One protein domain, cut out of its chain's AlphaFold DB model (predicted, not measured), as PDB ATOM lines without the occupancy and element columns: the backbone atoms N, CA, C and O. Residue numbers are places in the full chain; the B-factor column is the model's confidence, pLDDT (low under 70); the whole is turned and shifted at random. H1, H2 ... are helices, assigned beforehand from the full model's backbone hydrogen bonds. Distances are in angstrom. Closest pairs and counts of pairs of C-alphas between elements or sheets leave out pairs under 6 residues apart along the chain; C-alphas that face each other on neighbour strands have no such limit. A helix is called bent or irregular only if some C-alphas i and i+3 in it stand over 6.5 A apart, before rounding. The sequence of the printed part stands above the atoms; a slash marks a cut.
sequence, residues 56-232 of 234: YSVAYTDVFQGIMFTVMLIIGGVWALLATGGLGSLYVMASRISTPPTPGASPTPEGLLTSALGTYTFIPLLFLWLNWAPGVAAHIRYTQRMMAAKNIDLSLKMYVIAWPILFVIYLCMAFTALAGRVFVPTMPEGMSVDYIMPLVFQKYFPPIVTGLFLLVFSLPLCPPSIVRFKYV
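Overview. This is residues 56 to 232 of the 234 residues of an uncharacterized protein of Candidatus Bathyarchaeota archaeon (UniProt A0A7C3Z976). Two long helices, H1 and H6, make a narrow V that closes toward their last residues, where H2 and H7 pack on H6, while H8, the other half of the hairpin H7-H8, packs on residues 65 to 72 of H1. The short helices H3, H4 and H5 form an arm that makes a second, loose V with H6, with H5 by its start. The printed part has 177 residues with nine named helices, H1 to H9 in chain order, and no named strand. It is all helix and compact, with a radius of gyration of the C-alphas of 17.8 A and spans of 53 by 43 by 32 A.

Arrangement. Begin at H6, residues 152 to 183; its residues 168 to 180 touch H1, residues 56 to 84, at a steep tilt of 38 degrees, the same way, closest at C-alphas Gly 77 and Cys 172, 4.2 A. H6 touches H2, residues 87 to 95, closest at C-alphas Ala 94 and Val 182, 6.0 A. H6 also touches H7, residues 193 to 204, about perpendicular at 76 degrees, closest at C-alphas Gly 180 and Val 200, 6.0 A. H7 and H8, residues 207 to 217, form a helical hairpin, closest at C-alphas Phe 201 and Thr 210, 5.3 A. H8 touches residues 65 to 72 of H1, closest at C-alphas Gln 65 and Val 216, 6.1 A. H9, residues 227 to 232, touches H7, closest at C-alphas Val 193 and Lys 230, 5.8 A. H5, residues 140 to 147, is close to H6 but not clearly touching; H3, residues 122 to 132, is near H4, residues 134 to 138, and apart from H6. O i to N i+4 pairs are within hydrogen-bond range throughout H1, H2, H3 and H8, in 3 of 4 in H5, 26 of 28 in H6, 6 of 8 in H7, 0 of 1 in H4 and 0 of 2 in H9; O i to N i+3 pairs are in range in 2 of 2 in H4 and 2 of 3 in H9.

Along the chain. Find C-alpha 56 at (-28.267, 13.654, 21.255); from there H1 runs 41.9 A. H6 runs 46.2 A from C-alpha 152 at (-12.708, 13.180, 10.165). H7 spans 17.4 A and is irregular, with C-alphas 194 and 197 7.1 A apart; H9 is only just irregular, with C-alphas 227 and 230 6.6 A apart, and ends with C-alpha 232 at (-42.813, 6.042, -8.858).

Size, cuts and confidence. The C-alphas farthest apart, those of Gly 104 and Asn 151, are 53.9 A apart. The printed part has no cut. The link from H2 to H3, residues 96 to 121, is long. Look for pLDDT under 70 at residues 218 to 232 and in parts of that link, among other places; H9 has a mean of 33.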
ATOM      1  N   TYR A  56     -28.487  15.018  20.767       75.62
ATOM      2  CA  TYR A  56     -28.267  13.654  21.255       75.62
ATOM      3  C   TYR A  56     -29.561  12.841  21.289       75.62
ATOM      4  O   TYR A  56     -29.578  11.719  20.788       75.62
ATOM      5  N   SER A  57     -30.657  13.404  21.814       76.50
ATOM      6  CA  SER A  57     -31.947  12.701  21.803       76.50
ATOM      7  C   SER A  57     -32.438  12.438  20.387       76.50
ATOM      8  O   SER A  57     -32.994  11.371  20.143       76.50
ATOM      9  N   VAL A  58     -32.219  13.378  19.465       77.38
ATOM     10  CA  VAL A  58     -32.552  13.196  18.047       77.38
ATOM     11  C   VAL A  58     -31.716  12.064  17.443       77.38
ATOM     12  O   VAL A  58     -32.261  11.179  16.798       77.38
ATOM     13  N   ALA A  59     -30.409  12.018  17.718       80.06
ATOM     14  CA  ALA A  59     -29.538  10.972  17.187       80.06
ATOM     15  C   ALA A  59     -29.918   9.560  17.675       80.06
ATOM     16  O   ALA A  59     -29.898   8.617  16.886       80.06
ATOM     17  N   TYR A  60     -30.291   9.395  18.949       78.56
ATOM     18  CA  TYR A  60     -30.737   8.094  19.462       78.56
ATOM     19  C   TYR A  60     -32.058   7.643  18.835       78.56
ATOM     20  O   TYR A  60     -32.195   6.475  18.460       78.56
ATOM     21  N   THR A  61     -33.021   8.557  18.686       79.38
ATOM     22  CA  THR A  61     -34.306   8.232  18.059       79.38
ATOM     23  C   THR A  61     -34.151   7.951  16.564       79.38
ATOM     24  O   THR A  61     -34.776   7.013  16.075       79.38
ATOM     25  N   ASP A  62     -33.257   8.656  15.863       79.75
ATOM     26  CA  ASP A  62     -32.902   8.389  14.463       79.75
ATOM     27  C   ASP A  62     -32.341   6.974  14.263       79.75
ATOM     28  O   ASP A  62     -32.711   6.294  13.307       79.75
ATOM     29  N   VAL A  63     -31.444   6.514  15.144       82.12
ATOM     30  CA  VAL A  63     -30.840   5.172  15.037       82.12
ATOM     31  C   VAL A  63     -31.895   4.093  15.239       82.12
ATOM     32  O   VAL A  63     -31.996   3.175  14.426       82.12
ATOM     33  N   PHE A  64     -32.707   4.218  16.290       82.31
ATOM     34  CA  PHE A  64     -33.784   3.270  16.566       82.31
ATOM     35  C   PHE A  64     -34.767   3.182  15.390       82.31
ATOM     36  O   PHE A  64     -35.043   2.093  14.883       82.31
ATOM     37  N   GLN A  65     -35.223   4.332  14.894       77.94
ATOM     38  CA  GLN A  65     -36.158   4.402  13.772       77.94
ATOM     39  C   GLN A  65     -35.535   3.901  12.475       77.94
ATOM     40  O   GLN A  65     -36.171   3.137  11.756       77.94
ATOM     41  N   GLY A  66     -34.287   4.273  12.192       81.25
ATOM     42  CA  GLY A  66     -33.563   3.822  11.011       81.25
ATOM     43  C   GLY A  66     -33.429   2.304  10.969       81.25
ATOM     44  O   GLY A  66     -33.717   1.697   9.939       81.25
ATOM     45  N   ILE A  67     -33.065   1.674  12.092       86.19
ATOM     46  CA  ILE A  67     -32.954   0.213  12.191       86.19
ATOM     47  C   ILE A  67     -34.315  -0.438  11.955       86.19
ATOM     48  O   ILE A  67     -34.441  -1.292  11.078       86.19
ATOM     49  N   MET A  68     -35.346  -0.024  12.695       85.56
ATOM     50  CA  MET A  68     -36.663  -0.643  12.570       85.56
ATOM     51  C   MET A  68     -37.258  -0.447  11.177       85.56
ATOM     52  O   MET A  68     -37.786  -1.393  10.598       85.56
ATOM     53  N   PHE A  69     -37.127   0.752  10.610       85.00
ATOM     54  CA  PHE A  69     -37.632   1.066   9.280       85.00
ATOM     55  C   PHE A  69     -36.928   0.227   8.210       85.00
ATOM     56  O   PHE A  69     -37.584  -0.328   7.330       85.00
ATOM     57  N   THR A  70     -35.610   0.051   8.336       87.00
ATOM     58  CA  THR A  70     -34.825  -0.819   7.450       87.00
ATOM     59  C   THR A  70     -35.314  -2.263   7.520       87.00
ATOM     60  O   THR A  70     -35.551  -2.877   6.483       87.00
ATOM     61  N   VAL A  71     -35.522  -2.802   8.727       90.75
ATOM     62  CA  VAL A  71     -36.028  -4.172   8.909       90.75
ATOM     63  C   VAL A  71     -37.411  -4.330   8.277       90.75
ATOM     64  O   VAL A  71     -37.631  -5.282   7.530       90.75
ATOM     65  N   MET A  72     -38.328  -3.387   8.512       89.12
ATOM     66  CA  MET A  72     -39.670  -3.454   7.927       89.12
ATOM     67  C   MET A  72     -39.646  -3.360   6.400       89.12
ATOM     68  O   MET A  72     -40.393  -4.073   5.736       89.12
ATOM     69  N   LEU A  73     -38.775  -2.527   5.824       88.12
ATOM     70  CA  LEU A  73     -38.625  -2.451   4.374       88.12
ATOM     71  C   LEU A  73     -38.042  -3.725   3.779       88.12
ATOM     72  O   LEU A  73     -38.506  -4.144   2.725       88.12
ATOM     73  N   ILE A  74     -37.066  -4.357   4.433       91.94
ATOM     74  CA  ILE A  74     -36.537  -5.648   3.978       91.94
ATOM     75  C   ILE A  74     -37.655  -6.692   3.980       91.94
ATOM     76  O   ILE A  74     -37.835  -7.388   2.983       91.94
ATOM     77  N   ILE A  75     -38.454  -6.750   5.049       91.88
ATOM     78  CA  ILE A  75     -39.633  -7.623   5.132       91.88
ATOM     79  C   ILE A  75     -40.614  -7.326   3.983       91.88
ATOM     80  O   ILE A  75     -41.041  -8.252   3.294       91.88
ATOM     81  N   GLY A  76     -40.915  -6.049   3.730       89.88
ATOM     82  CA  GLY A  76     -41.770  -5.600   2.627       89.88
ATOM     83  C   GLY A  76     -41.240  -5.996   1.248       89.88
ATOM     84  O   GLY A  76     -41.983  -6.520   0.421       89.88
ATOM     85  N   GLY A  77     -39.940  -5.810   1.015       90.12
ATOM     86  CA  GLY A  77     -39.282  -6.134  -0.246       90.12
ATOM     87  C   GLY A  77     -39.214  -7.638  -0.498       90.12
ATOM     88  O   GLY A  77     -39.499  -8.085  -1.604       90.12
ATOM     89  N   VAL A  78     -38.896  -8.438   0.523       92.12
ATOM     90  CA  VAL A  78     -38.913  -9.906   0.421       92.12
ATOM     91  C   VAL A  78     -40.332 -10.402   0.149       92.12
ATOM     92  O   VAL A  78     -40.533 -11.198  -0.767       92.12
ATOM     93  N   TRP A  79     -41.324  -9.891   0.883       92.25
ATOM     94  CA  TRP A  79     -42.730 -10.200   0.633       92.25
ATOM     95  C   TRP A  79     -43.148  -9.840  -0.795       92.25
ATOM     96  O   TRP A  79     -43.771 -10.662  -1.457       92.25
ATOM     97  N   ALA A  80     -42.757  -8.668  -1.302       89.94
ATOM     98  CA  ALA A  80     -43.071  -8.234  -2.659       89.94
ATOM     99  C   ALA A  80     -42.588  -9.243  -3.712       89.94
ATOM    100  O   ALA A  80     -43.321  -9.549  -4.652       89.94
ATOM    101  N   LEU A  81     -41.387  -9.803  -3.540       90.69
ATOM    102  CA  LEU A  81     -40.847 -10.820  -4.444       90.69
ATOM    103  C   LEU A  81     -41.550 -12.169  -4.286       90.69
ATOM    104  O   LEU A  81     -41.878 -12.799  -5.287       90.69
ATOM    105  N   LEU A  82     -41.816 -12.609  -3.056       91.19
ATOM    106  CA  LEU A  82     -42.491 -13.886  -2.807       91.19
ATOM    107  C   LEU A  82     -43.946 -13.873  -3.289       91.19
ATOM    108  O   LEU A  82     -44.381 -14.814  -3.945       91.19
ATOM    109  N   ALA A  83     -44.679 -12.797  -3.005       88.06
ATOM    110  CA  ALA A  83     -46.085 -12.647  -3.364       88.06
ATOM    111  C   ALA A  83     -46.294 -12.566  -4.879       88.06
ATOM    112  O   ALA A  83     -47.341 -12.973  -5.377       88.06
ATOM    113  N   THR A  84     -45.309 -12.046  -5.615       87.06
ATOM    114  CA  THR A  84     -45.390 -11.960  -7.075       87.06
ATOM    115  C   THR A  84     -44.888 -13.203  -7.798       87.06
ATOM    116  O   THR A  84     -45.343 -13.455  -8.910       87.06
ATOM    117  N   GLY A  85     -44.030 -14.012  -7.168       87.56
ATOM    118  CA  GLY A  85     -43.365 -15.157  -7.804       87.56
ATOM    119  C   GLY A  85     -41.953 -14.844  -8.322       87.56
ATOM    120  O   GLY A  85     -41.409 -15.583  -9.140       87.56
ATOM    121  N   GLY A  86     -41.345 -13.752  -7.851       88.94
ATOM    122  CA  GLY A  86     -39.979 -13.329  -8.157       88.94
ATOM    123  C   GLY A  86     -39.894 -12.094  -9.058       88.94
ATOM    124  O   GLY A  86     -40.880 -11.631  -9.631       88.94
ATOM    125  N   LEU A  87     -38.678 -11.565  -9.228       85.81
ATOM    126  CA  LEU A  87     -38.427 -10.300  -9.940       85.81
ATOM    127  C   LEU A  87     -38.979 -10.267 -11.373       85.81
ATOM    128  O   LEU A  87     -39.577  -9.273 -11.777       85.81
ATOM    129  N   GLY A  88     -38.811 -11.354 -12.134       85.75
ATOM    130  CA  GLY A  88     -39.295 -11.422 -13.517       85.75
ATOM    131  C   GLY A  88     -40.820 -11.338 -13.609       85.75
ATOM    132  O   GLY A  88     -41.358 -10.609 -14.437       85.75
ATOM    133  N   SER A  89     -41.522 -12.029 -12.708       87.56
ATOM    134  CA  SER A  89     -42.986 -11.995 -12.643       87.56
ATOM    135  C   SER A  89     -43.520 -10.632 -12.194       87.56
ATOM    136  O   SER A  89     -44.465 -10.125 -12.796       87.56
ATOM    137  N   LEU A  90     -42.864  -9.990 -11.218       85.62
ATOM    138  CA  LEU A  90     -43.179  -8.632 -10.777       85.62
ATOM    139  C   LEU A  90     -43.060  -7.635 -11.934       85.62
ATOM    140  O   LEU A  90     -43.957  -6.820 -12.132       85.62
ATOM    141  N   TYR A  91     -41.991  -7.733 -12.727       84.88
ATOM    142  CA  TYR A  91     -41.779  -6.876 -13.894       84.88
ATOM    143  C   TYR A  91     -42.877  -7.058 -14.952       84.88
ATOM    144  O   TYR A  91     -43.433  -6.080 -15.444       84.88
ATOM    145  N   VAL A  92     -43.237  -8.305 -15.273       84.94
ATOM    146  CA  VAL A  92     -44.297  -8.604 -16.251       84.94
ATOM    147  C   VAL A  92     -45.671  -8.159 -15.753       84.94
ATOM    148  O   VAL A  92     -46.477  -7.659 -16.532       84.94
ATOM    149  N   MET A  93     -45.965  -8.331 -14.464       83.19
ATOM    150  CA  MET A  93     -47.223  -7.851 -13.898       83.19
ATOM    151  C   MET A  93     -47.287  -6.326 -13.898       83.19
ATOM    152  O   MET A  93     -48.318  -5.772 -14.260       83.19
ATOM    153  N   ALA A  94     -46.183  -5.651 -13.572       80.56
ATOM    154  CA  ALA A  94     -46.094  -4.197 -13.603       80.56
ATOM    155  C   ALA A  94     -46.231  -3.611 -15.014       80.56
ATOM    156  O   ALA A  94     -46.875  -2.577 -15.180       80.56
ATOM    157  N   SER A  95     -45.664  -4.257 -16.037       79.19
ATOM    158  CA  SER A  95     -45.749  -3.765 -17.417       79.19
ATOM    159  C   SER A  95     -47.159  -3.860 -18.004       79.19
ATOM    160  O   SER A  95     -47.491  -3.105 -18.913       79.19
ATOM    161  N   ARG A  96     -48.004  -4.742 -17.460       80.44
ATOM    162  CA  ARG A  96     -49.402  -4.933 -17.879       80.44
ATOM    163  C   ARG A  96     -50.393  -4.022 -17.153       80.44
ATOM    164  O   ARG A  96     -51.592  -4.114 -17.404       80.44
ATOM    165  N   ILE A  97     -49.931  -3.176 -16.230       79.19
ATOM    166  CA  ILE A  97     -50.814  -2.240 -15.532       79.19
ATOM    167  C   ILE A  97     -51.199  -1.112 -16.484       79.19
ATOM    168  O   ILE A  97     -50.354  -0.313 -16.879       79.19
ATOM    169  N   SER A  98     -52.494  -1.032 -16.780       74.25
ATOM    170  CA  SER A  98     -53.121   0.049 -17.544       74.25
ATOM    171  C   SER A  98     -54.156   0.835 -16.731       74.25
ATOM    172  O   SER A  98     -54.922   1.627 -17.271       74.25
ATOM    173  N   THR A  99     -54.222   0.621 -15.414       74.69
ATOM    174  CA  THR A  99     -55.230   1.241 -14.546       74.69
ATOM    175  C   THR A  99     -54.804   2.633 -14.069       74.69
ATOM    176  O   THR A  99     -53.611   2.896 -13.889       74.69
ATOM    177  N   PRO A 100     -55.756   3.545 -13.797       74.56
ATOM    178  CA  PRO A 100     -55.437   4.851 -13.233       74.56
ATOM    179  C   PRO A 100     -54.915   4.726 -11.787       74.56
ATOM    180  O   PRO A 100     -55.415   3.895 -11.014       74.56
ATOM    181  N   PRO A 101     -53.901   5.520 -11.388       70.38
ATOM    182  CA  PRO A 101     -53.306   5.452 -10.053       70.38
ATOM    183  C   PRO A 101     -54.186   5.969  -8.929       70.38
ATOM    184  O   PRO A 101     -54.185   5.413  -7.830       70.38
ATOM    185  N   THR A 102     -55.000   6.969  -9.226       70.12
ATOM    186  CA  THR A 102     -56.006   7.508  -8.319       70.12
ATOM    187  C   THR A 102     -57.319   7.690  -9.071       70.12
ATOM    188  O   THR A 102     -57.284   7.908 -10.287       70.12
ATOM    189  N   PRO A 103     -58.471   7.648  -8.382       67.62
ATOM    190  CA  PRO A 103     -59.751   7.993  -8.991       67.62
ATOM    191  C   PRO A 103     -59.667   9.363  -9.686       67.62
ATOM    192  O   PRO A 103     -59.202  10.333  -9.092       67.62
ATOM    193  N   GLY A 104     -60.041   9.422 -10.968       63.16
ATOM    194  CA  GLY A 104     -59.992  10.643 -11.788       63.16
ATOM    195  C   GLY A 104     -58.652  10.959 -12.474       63.16
ATOM    196  O   GLY A 104     -58.578  11.951 -13.194       63.16
ATOM    197  N   ALA A 105     -57.603  10.147 -12.295       68.75
ATOM    198  CA  ALA A 105     -56.356  10.286 -13.055       68.75
ATOM    199  C   ALA A 105     -56.442   9.609 -14.434       68.75
ATOM    200  O   ALA A 105     -57.221   8.675 -14.631       68.75
ATOM    201  N   SER A 106     -55.606  10.048 -15.380       69.25
ATOM    202  CA  SER A 106     -55.437   9.338 -16.649       69.25
ATOM    203  C   SER A 106     -54.878   7.928 -16.401       69.25
ATOM    204  O   SER A 106     -54.013   7.771 -15.532       69.25
ATOM    205  N   PRO A 107     -55.336   6.910 -17.152       71.06
ATOM    206  CA  PRO A 107     -54.764   5.569 -17.101       71.06
ATOM    207  C   PRO A 107     -53.248   5.603 -17.303       71.06
ATOM    208  O   PRO A 107     -52.761   6.316 -18.181       71.06
ATOM    209  N   THR A 108     -52.500   4.846 -16.496       70.75
ATOM    210  CA  THR A 108     -51.060   4.679 -16.710       70.75
ATOM    211  C   THR A 108     -50.857   3.919 -18.031       70.75
ATOM    212  O   THR A 108     -51.427   2.841 -18.178       70.75
ATOM    213  N   PRO A 109     -50.093   4.444 -19.007       68.31
ATOM    214  CA  PRO A 109     -49.763   3.711 -20.227       68.31
ATOM    215  C   PRO A 109     -49.088   2.370 -19.918       68.31
ATOM    216  O   PRO A 109     -48.229   2.292 -19.033       68.31
ATOM    217  N   GLU A 110     -49.439   1.325 -20.670       67.81
ATOM    218  CA  GLU A 110     -48.811   0.008 -20.521       67.81
ATOM    219  C   GLU A 110     -47.289   0.106 -20.687       67.81
ATOM    220  O   GLU A 110     -46.769   0.822 -21.545       67.81
ATOM    221  N   GLY A 111     -46.555  -0.596 -19.826       63.38
ATOM    222  CA  GLY A 111     -45.094  -0.586 -19.806       63.38
ATOM    223  C   GLY A 111     -44.447   0.668 -19.206       63.38
ATOM    224  O   GLY A 111     -43.229   0.660 -19.010       63.38
ATOM    225  N   LEU A 112     -45.209   1.715 -18.848       70.31
ATOM    226  CA  LEU A 112     -44.639   2.951 -18.293       70.31
ATOM    227  C   LEU A 112     -43.933   2.710 -16.953       70.31
ATOM    228  O   LEU A 112     -42.833   3.213 -16.745       70.31
ATOM    229  N   LEU A 113     -44.506   1.869 -16.086       67.12
ATOM    230  CA  LEU A 113     -43.923   1.519 -14.780       67.12
ATOM    231  C   LEU A 113     -42.597   0.753 -14.889       67.12
ATOM    232  O   LEU A 113     -41.825   0.699 -13.935       67.12
ATOM    233  N   THR A 114     -42.340   0.149 -16.048       64.44
ATOM    234  CA  THR A 114     -41.120  -0.607 -16.347       64.44
ATOM    235  C   THR A 114     -40.146   0.151 -17.250       64.44
ATOM    236  O   THR A 114     -39.041  -0.325 -17.505       64.44
ATOM    237  N   SER A 115     -40.534   1.330 -17.739       70.62
ATOM    238  CA  SER A 115     -39.679   2.183 -18.559       70.62
ATOM    239  C   SER A 115     -38.579   2.814 -17.707       70.62
ATOM    240  O   SER A 115     -38.846   3.335 -16.628       70.62
ATOM    241  N   ALA A 116     -37.344   2.842 -18.218       60.44
ATOM    242  CA  ALA A 116     -36.197   3.441 -17.528       60.44
ATOM    243  C   ALA A 116     -36.386   4.939 -17.208       60.44
ATOM    244  O   ALA A 116     -35.781   5.452 -16.269       60.44
ATOM    245  N   LEU A 117     -37.219   5.636 -17.988       59.78
ATOM    246  CA  LEU A 117     -37.563   7.046 -17.781       59.78
ATOM    247  C   LEU A 117     -38.898   7.219 -17.034       59.78
ATOM    248  O   LEU A 117     -39.135   8.274 -16.445       59.78
ATOM    249  N   GLY A 118     -39.757   6.193 -17.021       65.75
ATOM    250  CA  GLY A 118     -41.122   6.284 -16.496       65.75
ATOM    251  C   GLY A 118     -41.875   7.484 -17.077       65.75
ATOM    252  O   GLY A 118     -41.785   7.770 -18.271       65.75
ATOM    253  N   THR A 119     -42.568   8.219 -16.208       64.75
ATOM    254  CA  THR A 119     -43.288   9.469 -16.521       64.75
ATOM    255  C   THR A 119     -42.351  10.677 -16.700       64.75
ATOM    256  O   THR A 119     -42.783  11.762 -17.092       64.75
ATOM    257  N   TYR A 120     -41.056  10.537 -16.402       64.62
ATOM    258  CA  TYR A 120     -40.142  11.669 -16.349       64.62
ATOM    259  C   TYR A 120     -39.470  11.965 -17.687       64.62
ATOM    260  O   TYR A 120     -38.899  11.101 -18.348       64.62
ATOM    261  N   THR A 121     -39.438  13.249 -18.037       75.81
ATOM    262  CA  THR A 121     -38.559  13.757 -19.092       75.81
ATOM    263  C   THR A 121     -37.135  13.970 -18.561       75.81
ATOM    264  O   THR A 121     -36.878  13.943 -17.354       75.81
ATOM    265  N   PHE A 122     -36.181  14.208 -19.468       78.44
ATOM    266  CA  PHE A 122     -34.772  14.426 -19.117       78.44
ATOM    267  C   PHE A 122     -34.566  15.545 -18.081       78.44
ATOM    268  O   PHE A 122     -33.739  15.417 -17.182       78.44
ATOM    269  N   ILE A 123     -35.343  16.632 -18.166       83.38
ATOM    270  CA  ILE A 123     -35.189  17.801 -17.291       83.38
ATOM    271  C   ILE A 123     -35.518  17.472 -15.817       83.38
ATOM    272  O   ILE A 123     -34.644  17.665 -14.972       83.38
ATOM    273  N   PRO A 124     -36.699  16.924 -15.462       81.19
ATOM    274  CA  PRO A 124     -36.974  16.428 -14.113       81.19
ATOM    275  C   PRO A 124     -35.933  15.438 -13.583       81.19
ATOM    276  O   PRO A 124     -35.568  15.520 -12.411       81.19
ATOM    277  N   LEU A 125     -35.423  14.536 -14.430       81.12
ATOM    278  CA  LEU A 125     -34.390  13.575 -14.028       81.12
ATOM    279  C   LEU A 125     -33.066  14.256 -13.696       81.12
ATOM    280  O   LEU A 125     -32.435  13.898 -12.704       81.12
ATOM    281  N   LEU A 126     -32.673  15.275 -14.463       83.94
ATOM    282  CA  LEU A 126     -31.499  16.083 -14.156       83.94
ATOM    283  C   LEU A 126     -31.655  16.786 -12.802       83.94
ATOM    284  O   LEU A 126     -30.741  16.737 -11.982       83.94
ATOM    285  N   PHE A 127     -32.814  17.387 -12.521       83.75
ATOM    286  CA  PHE A 127     -33.074  18.011 -11.219       83.75
ATOM    287  C   PHE A 127     -33.121  16.995 -10.072       83.75
ATOM    288  O   PHE A 127     -32.638  17.287  -8.976       83.75
ATOM    289  N   LEU A 128     -33.654  15.795 -10.310       81.50
ATOM    290  CA  LEU A 128     -33.636  14.708  -9.336       81.50
ATOM    291  C   LEU A 128     -32.194  14.281  -9.037       81.50
ATOM    292  O   LEU A 128     -31.811  14.187  -7.872       81.50
ATOM    293  N   TRP A 129     -31.376  14.101 -10.073       81.50
ATOM    294  CA  TRP A 129     -29.959  13.789  -9.925       81.50
ATOM    295  C   TRP A 129     -29.208  14.904  -9.191       81.50
ATOM    296  O   TRP A 129     -28.485  14.617  -8.244       81.50
ATOM    297  N   LEU A 130     -29.436  16.177  -9.533       83.56
ATOM    298  CA  LEU A 130     -28.835  17.322  -8.837       83.56
ATOM    299  C   LEU A 130     -29.241  17.379  -7.356       83.56
ATOM    300  O   LEU A 130     -28.418  17.692  -6.499       83.56
ATOM    301  N   ASN A 131     -30.486  17.035  -7.028       80.94
ATOM    302  CA  ASN A 131     -30.940  16.962  -5.643       80.94
ATOM    303  C   ASN A 131     -30.245  15.833  -4.856       80.94
ATOM    304  O   ASN A 131     -29.935  16.013  -3.682       80.94
ATOM    305  N   TRP A 132     -30.008  14.673  -5.475       75.75
ATOM    306  CA  TRP A 132     -29.497  13.487  -4.773       75.75
ATOM    307  C   TRP A 132     -27.977  13.301  -4.833       75.75
ATOM    308  O   TRP A 132     -27.411  12.770  -3.884       75.75
ATOM    309  N   ALA A 133     -27.301  13.732  -5.896       76.69
ATOM    310  CA  ALA A 133     -25.851  13.610  -6.022       76.69
ATOM    311  C   ALA A 133     -25.135  14.784  -5.319       76.69
ATOM    312  O   ALA A 133     -24.676  14.597  -4.190       76.69
ATOM    313  N   PRO A 134     -25.078  16.011  -5.877       72.81
ATOM    314  CA  PRO A 134     -24.463  17.136  -5.170       72.81
ATOM    315  C   PRO A 134     -25.342  17.675  -4.030       72.81
ATOM    316  O   PRO A 134     -24.819  18.136  -3.015       72.81
ATOM    317  N   GLY A 135     -26.673  17.595  -4.149       73.69
ATOM    318  CA  GLY A 135     -27.595  18.144  -3.151       73.69
ATOM    319  C   GLY A 135     -27.512  17.469  -1.778       73.69
ATOM    320  O   GLY A 135     -27.709  18.136  -0.763       73.69
ATOM    321  N   VAL A 136     -27.103  16.196  -1.708       72.69
ATOM    322  CA  VAL A 136     -26.867  15.501  -0.430       72.69
ATOM    323  C   VAL A 136     -25.749  16.156   0.376       72.69
ATOM    324  O   VAL A 136     -25.900  16.317   1.584       72.69
ATOM    325  N   ALA A 137     -24.678  16.623  -0.266       69.94
ATOM    326  CA  ALA A 137     -23.609  17.339   0.432       69.94
ATOM    327  C   ALA A 137     -24.063  18.720   0.946       69.94
ATOM    328  O   ALA A 137     -23.566  19.195   1.966       69.94
ATOM    329  N   ALA A 138     -25.027  19.347   0.263       72.50
ATOM    330  CA  ALA A 138     -25.593  20.643   0.636       72.50
ATOM    331  C   ALA A 138     -26.694  20.549   1.710       72.50
ATOM    332  O   ALA A 138     -27.102  21.564   2.281       72.50
ATOM    333  N   HIS A 139     -27.203  19.349   2.005       75.00
ATOM    334  CA  HIS A 139     -28.228  19.167   3.025       75.00
ATOM    335  C   HIS A 139     -27.640  19.312   4.430       75.00
ATOM    336  O   HIS A 139     -26.992  18.408   4.959       75.00
ATOM    337  N   ILE A 140     -27.993  20.420   5.084       76.31
ATOM    338  CA  ILE A 140     -27.473  20.798   6.403       76.31
ATOM    339  C   ILE A 140     -27.640  19.712   7.475       76.31
ATOM    340  O   ILE A 140     -26.803  19.603   8.359       76.31
ATOM    341  N   ARG A 141     -28.666  18.854   7.372       74.81
ATOM    342  CA  ARG A 141     -28.893  17.728   8.299       74.81
ATOM    343  C   ARG A 141     -27.753  16.712   8.285       74.81
ATOM    344  O   ARG A 141     -27.387  16.188   9.333       74.81
ATOM    345  N   TYR A 142     -27.200  16.422   7.109       77.69
ATOM    346  CA  TYR A 142     -26.093  15.479   6.979       77.69
ATOM    347  C   TYR A 142     -24.783  16.146   7.387       77.69
ATOM    348  O   TYR A 142     -24.048  15.595   8.206       77.69
ATOM    349  N   THR A 143     -24.551  17.375   6.921       78.38
ATOM    350  CA  THR A 143     -23.365  18.159   7.281       78.38
ATOM    351  C   THR A 143     -23.279  18.391   8.791       78.38
ATOM    352  O   THR A 143     -22.215  18.219   9.371       78.38
ATOM    353  N   GLN A 144     -24.395  18.689   9.465       81.38
ATOM    354  CA  GLN A 144     -24.448  18.872  10.920       81.38
ATOM    355  C   GLN A 144     -24.004  17.614  11.677       81.38
ATOM    356  O   GLN A 144     -23.244  17.720  12.636       81.38
ATOM    357  N   ARG A 145     -24.420  16.421  11.234       78.44
ATOM    358  CA  ARG A 145     -23.991  15.149  11.843       78.44
ATOM    359  C   ARG A 145     -22.522  14.841  11.555       78.44
ATOM    360  O   ARG A 145     -21.825  14.355  12.437       78.44
ATOM    361  N   MET A 146     -22.040  15.164  10.356       79.56
ATOM    362  CA  MET A 146     -20.627  14.999  10.002       79.56
ATOM    363  C   MET A 146     -19.709  15.945  10.785       79.56
ATOM    364  O   MET A 146     -18.598  15.546  11.122       79.56
ATOM    365  N   MET A 147     -20.170  17.162  11.090       82.38
ATOM    366  CA  MET A 147     -19.452  18.132  11.930       82.38
ATOM    367  C   MET A 147     -19.506  17.782  13.422       82.38
ATOM    368  O   MET A 147     -18.601  18.145  14.161       82.38
ATOM    369  N   ALA A 148     -20.551  17.080  13.871       81.25
ATOM    370  CA  ALA A 148     -20.668  16.609  15.251       81.25
ATOM    371  C   ALA A 148     -19.775  15.389  15.558       81.25
ATOM    372  O   ALA A 148     -19.623  15.008  16.720       81.25
ATOM    373  N   ALA A 149     -19.199  14.752  14.538       81.00
ATOM    374  CA  ALA A 149     -18.300  13.625  14.721       81.00
ATOM    375  C   ALA A 149     -16.946  14.075  15.291       81.00
ATOM    376  O   ALA A 149     -16.396  15.106  14.919       81.00
ATOM    377  N   LYS A 150     -16.378  13.248  16.174       81.25
ATOM    378  CA  LYS A 150     -15.141  13.565  16.902       81.25
ATOM    379  C   LYS A 150     -13.911  13.710  15.995       81.25
ATOM    380  O   LYS A 150     -13.029  14.497  16.306       81.25
ATOM    381  N   ASN A 151     -13.856  12.937  14.907       87.56
ATOM    382  CA  ASN A 151     -12.718  12.847  13.992       87.56
ATOM    383  C   ASN A 151     -13.204  12.765  12.542       87.56
ATOM    384  O   ASN A 151     -14.245  12.158  12.278       87.56
ATOM    385  N   ILE A 152     -12.396  13.253  11.599       86.56
ATOM    386  CA  ILE A 152     -12.708  13.180  10.165       86.56
ATOM    387  C   ILE A 152     -12.832  11.734   9.660       86.56
ATOM    388  O   ILE A 152     -13.754  11.421   8.909       86.56
ATOM    389  N   ASP A 153     -11.985  10.827  10.156       86.06
ATOM    390  CA  ASP A 153     -12.037   9.402   9.802       86.06
ATOM    391  C   ASP A 153     -13.357   8.753  10.225       86.06
ATOM    392  O   ASP A 153     -13.871   7.863   9.544       86.06
ATOM    393  N   LEU A 154     -13.930   9.199  11.349       82.38
ATOM    394  CA  LEU A 154     -15.227   8.722  11.814       82.38
ATOM    395  C   LEU A 154     -16.344   9.230  10.894       82.38
ATOM    396  O   LEU A 154     -17.186   8.433  10.486       82.38
ATOM    397  N   SER A 155     -16.317  10.510  10.508       81.56
ATOM    398  CA  SER A 155     -17.283  11.086   9.561       81.56
ATOM    399  C   SER A 155     -17.261  10.370   8.210       81.56
ATOM    400  O   SER A 155     -18.315  10.088   7.639       81.56
ATOM    401  N   LEU A 156     -16.068  10.033   7.707       83.69
ATOM    402  CA  LEU A 156     -15.912   9.291   6.455       83.69
ATOM    403  C   LEU A 156     -16.438   7.857   6.577       83.69
ATOM    404  O   LEU A 156     -17.178   7.403   5.707       83.69
ATOM    405  N   LYS A 157     -16.138   7.159   7.680       83.06
ATOM    406  CA  LYS A 157     -16.687   5.817   7.941       83.06
ATOM    407  C   LYS A 157     -18.214   5.822   8.010       83.06
ATOM    408  O   LYS A 157     -18.836   4.937   7.430       83.06
ATOM    409  N   MET A 158     -18.821   6.824   8.653       81.56
ATOM    410  CA  MET A 158     -20.282   6.979   8.687       81.56
ATOM    411  C   MET A 158     -20.869   7.060   7.273       81.56
ATOM    412  O   MET A 158     -21.877   6.417   6.991       81.56
ATOM    413  N   TYR A 159     -20.221   7.808   6.378       81.31
ATOM    414  CA  TYR A 159     -20.661   7.947   4.992       81.31
ATOM    415  C   TYR A 159     -20.525   6.639   4.202       81.31
ATOM    416  O   TYR A 159     -21.475   6.210   3.549       81.31
ATOM    417  N   VAL A 160     -19.375   5.964   4.307       85.06
ATOM    418  CA  VAL A 160     -19.112   4.692   3.609       85.06
ATOM    419  C   VAL A 160     -20.072   3.587   4.057       85.06
ATOM    420  O   VAL A 160     -20.525   2.808   3.226       85.06
ATOM    421  N   ILE A 161     -20.427   3.535   5.345       84.88
ATOM    422  CA  ILE A 161     -21.376   2.548   5.885       84.88
ATOM    423  C   ILE A 161     -22.825   2.886   5.499       84.88
ATOM    424  O   ILE A 161     -23.622   1.983   5.251       84.88
ATOM    425  N   ALA A 162     -23.183   4.170   5.422       83.75
ATOM    426  CA  ALA A 162     -24.548   4.582   5.102       83.75
ATOM    427  C   ALA A 162     -24.970   4.200   3.674       83.75
ATOM    428  O   ALA A 162     -26.116   3.806   3.466       83.75
ATOM    429  N   TRP A 163     -24.067   4.273   2.691       83.88
ATOM    430  CA  TRP A 163     -24.375   3.968   1.287       83.88
ATOM    431  C   TRP A 163     -24.930   2.565   1.013       83.88
ATOM    432  O   TRP A 163     -25.996   2.484   0.401       83.88
ATOM    433  N   PRO A 164     -24.283   1.461   1.436       87.31
ATOM    434  CA  PRO A 164     -24.817   0.122   1.203       87.31
ATOM    435  C   PRO A 164     -26.157  -0.093   1.919       87.31
ATOM    436  O   PRO A 164     -27.051  -0.720   1.357       87.31
ATOM    437  N   ILE A 165     -26.340   0.477   3.115       86.00
ATOM    438  CA  ILE A 165     -27.616   0.408   3.843       86.00
ATOM    439  C   ILE A 165     -28.713   1.133   3.058       86.00
ATOM    440  O   ILE A 165     -29.777   0.567   2.813       86.00
ATOM    441  N   LEU A 166     -28.447   2.362   2.609       83.94
ATOM    442  CA  LEU A 166     -29.384   3.135   1.795       83.94
ATOM    443  C   LEU A 166     -29.708   2.427   0.479       83.94
ATOM    444  O   LEU A 166     -30.867   2.407   0.081       83.94
ATOM    445  N   PHE A 167     -28.718   1.814  -0.171       86.50
ATOM    446  CA  PHE A 167     -28.932   1.040  -1.389       86.50
ATOM    447  C   PHE A 167     -29.942  -0.094  -1.168       86.50
ATOM    448  O   PHE A 167     -30.905  -0.207  -1.926       86.50
ATOM    449  N   VAL A 168     -29.785  -0.875  -0.094       87.81
ATOM    450  CA  VAL A 168     -30.729  -1.950   0.262       87.81
ATOM    451  C   VAL A 168     -32.119  -1.389   0.569       87.81
ATOM    452  O   VAL A 168     -33.108  -1.897   0.045       87.81
ATOM    453  N   ILE A 169     -32.204  -0.312   1.358       86.44
ATOM    454  CA  ILE A 169     -33.467   0.372   1.678       86.44
ATOM    455  C   ILE A 169     -34.193   0.783   0.395       86.44
ATOM    456  O   ILE A 169     -35.358   0.434   0.225       86.44
ATOM    457  N   TYR A 170     -33.525   1.494  -0.519       84.25
ATOM    458  CA  TYR A 170     -34.141   1.969  -1.761       84.25
ATOM    459  C   TYR A 170     -34.547   0.824  -2.686       84.25
ATOM    460  O   TYR A 170     -35.611   0.898  -3.301       84.25
ATOM    461  N   LEU A 171     -33.753  -0.245  -2.753       87.50
ATOM    462  CA  LEU A 171     -34.075  -1.433  -3.540       87.50
ATOM    463  C   LEU A 171     -35.349  -2.119  -3.020       87.50
ATOM    464  O   LEU A 171     -36.300  -2.331  -3.772       87.50
ATOM    465  N   CYS A 172     -35.404  -2.414  -1.719       89.12
ATOM    466  CA  CYS A 172     -36.575  -3.023  -1.088       89.12
ATOM    467  C   CYS A 172     -37.808  -2.117  -1.181       89.12
ATOM    468  O   CYS A 172     -38.923  -2.588  -1.420       89.12
ATOM    469  N   MET A 173     -37.603  -0.809  -1.038       85.31
ATOM    470  CA  MET A 173     -38.646   0.192  -1.189       85.31
ATOM    471  C   MET A 173     -39.214   0.197  -2.614       85.31
ATOM    472  O   MET A 173     -40.433   0.214  -2.764       85.31
ATOM    473  N   ALA A 174     -38.371   0.106  -3.648       84.69
ATOM    474  CA  ALA A 174     -38.809   0.026  -5.043       84.69
ATOM    475  C   ALA A 174     -39.634  -1.240  -5.324       84.69
ATOM    476  O   ALA A 174     -40.698  -1.155  -5.936       84.69
ATOM    477  N   PHE A 175     -39.202  -2.406  -4.828       88.00
ATOM    478  CA  PHE A 175     -39.969  -3.647  -4.991       88.00
ATOM    479  C   PHE A 175     -41.314  -3.592  -4.275       88.00
ATOM    480  O   PHE A 175     -42.331  -3.967  -4.856       88.00
ATOM    481  N   THR A 176     -41.340  -3.074  -3.046       86.94
ATOM    482  CA  THR A 176     -42.589  -2.929  -2.287       86.94
ATOM    483  C   THR A 176     -43.530  -1.924  -2.952       86.94
ATOM    484  O   THR A 176     -44.736  -2.153  -2.986       86.94
ATOM    485  N   ALA A 177     -42.997  -0.848  -3.542       82.69
ATOM    486  CA  ALA A 177     -43.782   0.120  -4.304       82.69
ATOM    487  C   ALA A 177     -44.465  -0.514  -5.507       82.69
ATOM    488  O   ALA A 177     -45.672  -0.365  -5.703       82.69
ATOM    489  N   LEU A 178     -43.675  -1.239  -6.295       84.50
ATOM    490  CA  LEU A 178     -44.134  -1.857  -7.522       84.50
ATOM    491  C   LEU A 178     -45.141  -2.969  -7.230       84.50
ATOM    492  O   LEU A 178     -46.203  -3.011  -7.842       84.50
ATOM    493  N   ALA A 179     -44.862  -3.817  -6.238       86.75
ATOM    494  CA  ALA A 179     -45.804  -4.837  -5.795       86.75
ATOM    495  C   ALA A 179     -47.080  -4.210  -5.222       86.75
ATOM    496  O   ALA A 179     -48.175  -4.647  -5.558       86.75
ATOM    497  N   GLY A 180     -46.965  -3.144  -4.425       85.56
ATOM    498  CA  GLY A 180     -48.118  -2.390  -3.938       85.56
ATOM    499  C   GLY A 180     -48.993  -1.885  -5.080       85.56
ATOM    500  O   GLY A 180     -50.214  -1.997  -5.014       85.56
ATOM    501  N   ARG A 181     -48.375  -1.412  -6.167       82.75
ATOM    502  CA  ARG A 181     -49.078  -0.969  -7.372       82.75
ATOM    503  C   ARG A 181     -49.750  -2.114  -8.137       82.75
ATOM    504  O   ARG A 181     -50.860  -1.932  -8.625       82.75
ATOM    505  N   VAL A 182     -49.114  -3.283  -8.203       84.56
ATOM    506  CA  VAL A 182     -49.673  -4.509  -8.804       84.56
ATOM    507  C   VAL A 182     -50.873  -5.032  -8.010       84.56
ATOM    508  O   VAL A 182     -51.894  -5.386  -8.591       84.56
ATOM    509  N   PHE A 183     -50.777  -5.065  -6.680       84.44
ATOM    510  CA  PHE A 183     -51.826  -5.607  -5.812       84.44
ATOM    511  C   PHE A 183     -52.945  -4.609  -5.493       84.44
ATOM    512  O   PHE A 183     -54.057  -5.016  -5.142       84.44
ATOM    513  N   VAL A 184     -52.671  -3.309  -5.626       83.50
ATOM    514  CA  VAL A 184     -53.638  -2.214  -5.476       83.50
ATOM    515  C   VAL A 184     -53.595  -1.336  -6.740       83.50
ATOM    516  O   VAL A 184     -52.991  -0.257  -6.739       83.50
ATOM    517  N   PRO A 185     -54.236  -1.785  -7.843       73.81
ATOM    518  CA  PRO A 185     -54.153  -1.118  -9.146       73.81
ATOM    519  C   PRO A 185     -54.849   0.244  -9.204       73.81
ATOM    520  O   PRO A 185     -54.545   1.049 -10.083       73.81
ATOM    521  N   THR A 186     -55.758   0.545  -8.280       76.00
ATOM    522  CA  THR A 186     -56.371   1.870  -8.130       76.00
ATOM    523  C   THR A 186     -56.585   2.136  -6.648       76.00
ATOM    524  O   THR A 186     -57.049   1.256  -5.920       76.00
ATOM    525  N   MET A 187     -56.204   3.333  -6.195       76.69
ATOM    526  CA  MET A 187     -56.430   3.735  -4.807       76.69
ATOM    527  C   MET A 187     -57.929   3.787  -4.488       76.69
ATOM    528  O   MET A 187     -58.693   4.284  -5.318       76.69
ATOM    529  N   PRO A 188     -58.352   3.333  -3.294       77.94
ATOM    530  CA  PRO A 188     -59.707   3.569  -2.812       77.94
ATOM    531  C   PRO A 188     -60.049   5.066  -2.796       77.94
ATOM    532  O   PRO A 188     -59.172   5.909  -2.581       77.94
ATOM    533  N   GLU A 189     -61.322   5.397  -3.018       70.19
ATOM    534  CA  GLU A 189     -61.789   6.786  -3.017       70.19
ATOM    535  C   GLU A 189     -61.442   7.498  -1.701       70.19
ATOM    536  O   GLU A 189     -61.577   6.942  -0.613       70.19
ATOM    537  N   GLY A 190     -60.938   8.731  -1.810       67.75
ATOM    538  CA  GLY A 190     -60.500   9.532  -0.663       67.75
ATOM    539  C   GLY A 190     -59.074   9.256  -0.166       67.75
ATOM    540  O   GLY A 190     -58.582  10.026   0.657       67.75
ATOM    541  N   MET A 191     -58.369   8.239  -0.681       74.62
ATOM    542  CA  MET A 191     -56.970   7.973  -0.319       74.62
ATOM    543  C   MET A 191     -55.986   8.417  -1.405       74.62
ATOM    544  O   MET A 191     -56.138   8.122  -2.591       74.62
ATOM    545  N   SER A 192     -54.942   9.143  -0.993       76.06
ATOM    546  CA  SER A 192     -53.850   9.531  -1.888       76.06
ATOM    547  C   SER A 192     -52.847   8.387  -2.061       76.06
ATOM    548  O   SER A 192     -52.797   7.445  -1.276       76.06
ATOM    549  N   VAL A 193     -51.963   8.513  -3.052       73.12
ATOM    550  CA  VAL A 193     -50.858   7.565  -3.291       73.12
ATOM    551  C   VAL A 193     -49.950   7.381  -2.061       73.12
ATOM    552  O   VAL A 193     -49.335   6.332  -1.900       73.12
ATOM    553  N   ASP A 194     -49.911   8.364  -1.154       73.81
ATOM    554  CA  ASP A 194     -49.112   8.317   0.082       73.81
ATOM    555  C   ASP A 194     -49.578   7.195   1.041       73.81
ATOM    556  O   ASP A 194     -48.814   6.754   1.899       73.81
ATOM    557  N   TYR A 195     -50.814   6.708   0.881       80.00
ATOM    558  CA  TYR A 195     -51.407   5.646   1.698       80.00
ATOM    559  C   TYR A 195     -51.014   4.239   1.231       80.00
ATOM    560  O   TYR A 195     -51.245   3.282   1.968       80.00
ATOM    561  N   ILE A 196     -50.408   4.084   0.044       82.88
ATOM    562  CA  ILE A 196     -50.171   2.758  -0.551       82.88
ATOM    563  C   ILE A 196     -49.365   1.846   0.362       82.88
ATOM    564  O   ILE A 196     -49.712   0.684   0.546       82.88
ATOM    565  N   MET A 197     -48.294   2.378   0.945       82.06
ATOM    566  CA  MET A 197     -47.343   1.582   1.699       82.06
ATOM    567  C   MET A 197     -47.976   1.105   3.014       82.06
ATOM    568  O   MET A 197     -48.055  -0.105   3.214       82.06
ATOM    569  N   PRO A 198     -48.546   1.982   3.863       84.25
ATOM    570  CA  PRO A 198     -49.334   1.530   5.008       84.25
ATOM    571  C   PRO A 198     -50.476   0.569   4.657       84.25
ATOM    572  O   PRO A 198     -50.684  -0.404   5.375       84.25
ATOM    573  N   LEU A 199     -51.182   0.795   3.545       84.62
ATOM    574  CA  LEU A 199     -52.309  -0.040   3.132       84.62
ATOM    575  C   LEU A 199     -51.871  -1.454   2.730       84.62
ATOM    576  O   LEU A 199     -52.523  -2.433   3.089       84.62
ATOM    577  N   VAL A 200     -50.736  -1.580   2.039       86.00
ATOM    578  CA  VAL A 200     -50.118  -2.878   1.734       86.00
ATOM    579  C   VAL A 200     -49.754  -3.610   3.025       86.00
ATOM    580  O   VAL A 200     -50.096  -4.783   3.183       86.00
ATOM    581  N   PHE A 201     -49.137  -2.914   3.983       86.44
ATOM    582  CA  PHE A 201     -48.804  -3.502   5.281       86.44
ATOM    583  C   PHE A 201     -50.044  -3.899   6.089       86.44
ATOM    584  O   PHE A 201     -50.021  -4.921   6.764       86.44
ATOM    585  N   GLN A 202     -51.143  -3.150   6.012       86.88
ATOM    586  CA  GLN A 202     -52.393  -3.517   6.686       86.88
ATOM    587  C   GLN A 202     -53.095  -4.717   6.056       86.88
ATOM    588  O   GLN A 202     -53.660  -5.538   6.772       86.88
ATOM    589  N   LYS A 203     -53.073  -4.825   4.726       86.81
ATOM    590  CA  LYS A 203     -53.838  -5.847   4.008       86.81
ATOM    591  C   LYS A 203     -53.134  -7.201   3.941       86.81
ATOM    592  O   LYS A 203     -53.810  -8.226   3.915       86.81
ATOM    593  N   TYR A 204     -51.802  -7.211   3.875       87.44
ATOM    594  CA  TYR A 204     -51.038  -8.416   3.532       87.44
ATOM    595  C   TYR A 204     -50.118  -8.941   4.636       87.44
ATOM    596  O   TYR A 204     -49.573 -10.034   4.482       87.44
ATOM    597  N   PHE A 205     -49.940  -8.211   5.741       87.44
ATOM    598  CA  PHE A 205     -49.049  -8.619   6.828       87.44
ATOM    599  C   PHE A 205     -49.816  -8.933   8.118       87.44
ATOM    600  O   PHE A 205     -50.921  -8.431   8.324       87.44
ATOM    601  N   PRO A 206     -49.239  -9.761   9.011       87.88
ATOM    602  CA  PRO A 206     -49.820 -10.015  10.322       87.88
ATOM    603  C   PRO A 206     -49.935  -8.727  11.155       87.88
ATOM    604  O   PRO A 206     -49.018  -7.900  11.103       87.88
ATOM    605  N   PRO A 207     -50.958  -8.601  12.028       86.31
ATOM    606  CA  PRO A 207     -51.224  -7.377  12.793       86.31
ATOM    607  C   PRO A 207     -50.030  -6.840  13.592       86.31
ATOM    608  O   PRO A 207     -49.874  -5.632  13.734       86.31
ATOM    609  N   ILE A 208     -49.161  -7.726  14.089       86.38
ATOM    610  CA  ILE A 208     -47.961  -7.347  14.849       86.38
ATOM    611  C   ILE A 208     -46.955  -6.610  13.954       86.38
ATOM    612  O   ILE A 208     -46.432  -5.569  14.340       86.38
ATOM    613  N   VAL A 209     -46.701  -7.124  12.745       86.00
ATOM    614  CA  VAL A 209     -45.760  -6.521  11.785       86.00
ATOM    615  C   VAL A 209     -46.321  -5.208  11.261       86.00
ATOM    616  O   VAL A 209     -45.608  -4.212  11.192       86.00
ATOM    617  N   THR A 210     -47.619  -5.184  10.959       84.62
ATOM    618  CA  THR A 210     -48.338  -3.976  10.563       84.62
ATOM    619  C   THR A 210     -48.264  -2.907  11.648       84.62
ATOM    620  O   THR A 210     -47.873  -1.782  11.362       84.62
ATOM    621  N   GLY A 211     -48.587  -3.244  12.899       83.50
ATOM    622  CA  GLY A 211     -48.534  -2.305  14.019       83.50
ATOM    623  C   GLY A 211     -47.130  -1.744  14.234       83.50
ATOM    624  O   GLY A 211     -46.972  -0.542  14.438       83.50
ATOM    625  N   LEU A 212     -46.104  -2.587  14.099       84.56
ATOM    626  CA  LEU A 212     -44.709  -2.169  14.199       84.56
ATOM    627  C   LEU A 212     -44.296  -1.247  13.043       84.56
ATOM    628  O   LEU A 212     -43.657  -0.224  13.277       84.56
ATOM    629  N   PHE A 213     -44.694  -1.569  11.808       84.88
ATOM    630  CA  PHE A 213     -44.454  -0.720  10.644       84.88
ATOM    631  C   PHE A 213     -45.133   0.640  10.787       84.88
ATOM    632  O   PHE A 213     -44.489   1.664  10.586       84.88
ATOM    633  N   LEU A 214     -46.409   0.660  11.179       81.94
ATOM    634  CA  LEU A 214     -47.164   1.893  11.390       81.94
ATOM    635  C   LEU A 214     -46.544   2.725  12.520       81.94
ATOM    636  O   LEU A 214     -46.334   3.921  12.347       81.94
ATOM    637  N   LEU A 215     -46.146   2.110  13.634       78.81
ATOM    638  CA  LEU A 215     -45.455   2.820  14.712       78.81
ATOM    639  C   LEU A 215     -44.189   3.509  14.196       78.81
ATOM    640  O   LEU A 215     -44.000   4.699  14.428       78.81
ATOM    641  N   VAL A 216     -43.357   2.797  13.441       76.50
ATOM    642  CA  VAL A 216     -42.104   3.345  12.907       76.50
ATOM    643  C   VAL A 216     -42.355   4.420  11.851       76.50
ATOM    644  O   VAL A 216     -41.711   5.463  11.870       76.50
ATOM    645  N   PHE A 217     -43.312   4.199  10.954       70.94
ATOM    646  CA  PHE A 217     -43.673   5.141   9.895       70.94
ATOM    647  C   PHE A 217     -44.310   6.420  10.444       70.94
ATOM    648  O   PHE A 217     -44.132   7.498   9.883       70.94
ATOM    649  N   SER A 218     -45.045   6.312  11.554       65.56
ATOM    650  CA  SER A 218     -45.643   7.454  12.240       65.56
ATOM    651  C   SER A 218     -44.605   8.353  12.908       65.56
ATOM    652  O   SER A 218     -44.919   9.479  13.289       65.56
ATOM    653  N   LEU A 219     -43.359   7.899  13.040       65.06
ATOM    654  CA  LEU A 219     -42.344   8.711  13.673       65.06
ATOM    655  C   LEU A 219     -41.815   9.782  12.702       65.06
ATOM    656  O   LEU A 219     -41.473   9.504  11.551       65.06
ATOM    657  N   PRO A 220     -41.709  11.032  13.170       54.12
ATOM    658  CA  PRO A 220     -41.489  12.201  12.324       54.12
ATOM    659  C   PRO A 220     -40.089  12.283  11.705       54.12
ATOM    660  O   PRO A 220     -39.832  13.186  10.915       54.12
ATOM    661  N   LEU A 221     -39.174  11.357  12.012       50.81
ATOM    662  CA  LEU A 221     -37.842  11.310  11.393       50.81
ATOM    663  C   LEU A 221     -37.798  10.379  10.174       50.81
ATOM    664  O   LEU A 221     -36.756  10.278   9.522       50.81
ATOM    665  N   CYS A 222     -38.925   9.760   9.805       42.69
ATOM    666  CA  CYS A 222     -39.036   8.998   8.572       42.69
ATOM    667  C   CYS A 222     -38.623   9.881   7.371       42.69
ATOM    668  O   CYS A 222     -39.081  11.029   7.249       42.69
ATOM    669  N   PRO A 223     -37.701   9.429   6.498       39.53
ATOM    670  CA  PRO A 223     -37.175  10.287   5.452       39.53
ATOM    671  C   PRO A 223     -38.290  10.688   4.468       39.53
ATOM    672  O   PRO A 223     -39.086   9.844   4.047       39.53
ATOM    673  N   PRO A 224     -38.341  11.962   4.027       38.41
ATOM    674  CA  PRO A 224     -39.362  12.453   3.095       38.41
ATOM    675  C   PRO A 224     -39.287  11.796   1.702       38.41
ATOM    676  O   PRO A 224     -40.115  12.089   0.841       38.41
ATOM    677  N   SER A 225     -38.313  10.907   1.464       34.31
ATOM    678  CA  SER A 225     -38.225  10.072   0.263       34.31
ATOM    679  C   SER A 225     -39.443   9.166   0.085       34.31
ATOM    680  O   SER A 225     -39.779   8.850  -1.053       34.31
ATOM    681  N   ILE A 226     -40.154   8.813   1.161       35.06
ATOM    682  CA  ILE A 226     -41.355   7.978   1.060       35.06
ATOM    683  C   ILE A 226     -42.570   8.776   0.597       35.06
ATOM    684  O   ILE A 226     -43.358   8.259  -0.170       35.06
ATOM    685  N   VAL A 227     -42.702  10.062   0.932       32.41
ATOM    686  CA  VAL A 227     -43.789  10.898   0.370       32.41
ATOM    687  C   VAL A 227     -43.527  11.260  -1.097       32.41
ATOM    688  O   VAL A 227     -44.428  11.643  -1.840       32.41
ATOM    689  N   ARG A 228     -42.291  11.060  -1.572       32.81
ATOM    690  CA  ARG A 228     -41.968  11.095  -3.006       32.81
ATOM    691  C   ARG A 228     -42.318   9.792  -3.740       32.81
ATOM    692  O   ARG A 228     -42.102   9.736  -4.948       32.81
ATOM    693  N   PHE A 229     -42.950   8.808  -3.081       31.69
ATOM    694  CA  PHE A 229     -43.580   7.650  -3.747       31.69
ATOM    695  C   PHE A 229     -44.574   8.036  -4.829       31.69
ATOM    696  O   PHE A 229     -44.758   7.271  -5.775       31.69
ATOM    697  N   LYS A 230     -45.201   9.215  -4.693       32.72
ATOM    698  CA  LYS A 230     -46.101   9.768  -5.706       32.72
ATOM    699  C   LYS A 230     -45.552   9.594  -7.111       32.72
ATOM    700  O   LYS A 230     -46.310   9.247  -7.994       32.72
ATOM    701  N   TYR A 231     -44.248   9.749  -7.298       35.38
ATOM    702  CA  TYR A 231     -43.671   9.798  -8.627       35.38
ATOM    703  C   TYR A 231     -43.112   8.472  -9.167       35.38
ATOM    704  O   TYR A 231     -42.658   8.429 -10.302       35.38
ATOM    705  N   VAL A 232     -43.090   7.407  -8.360       33.09
ATOM    706  CA  VAL A 232     -42.813   6.042  -8.858       33.09
ATOM    707  C   VAL A 232     -44.118   5.371  -9.307       33.09
ATOM    708  O   VAL A 232     -44.101   4.428 -10.091       33.09
TER     709      VAL A 232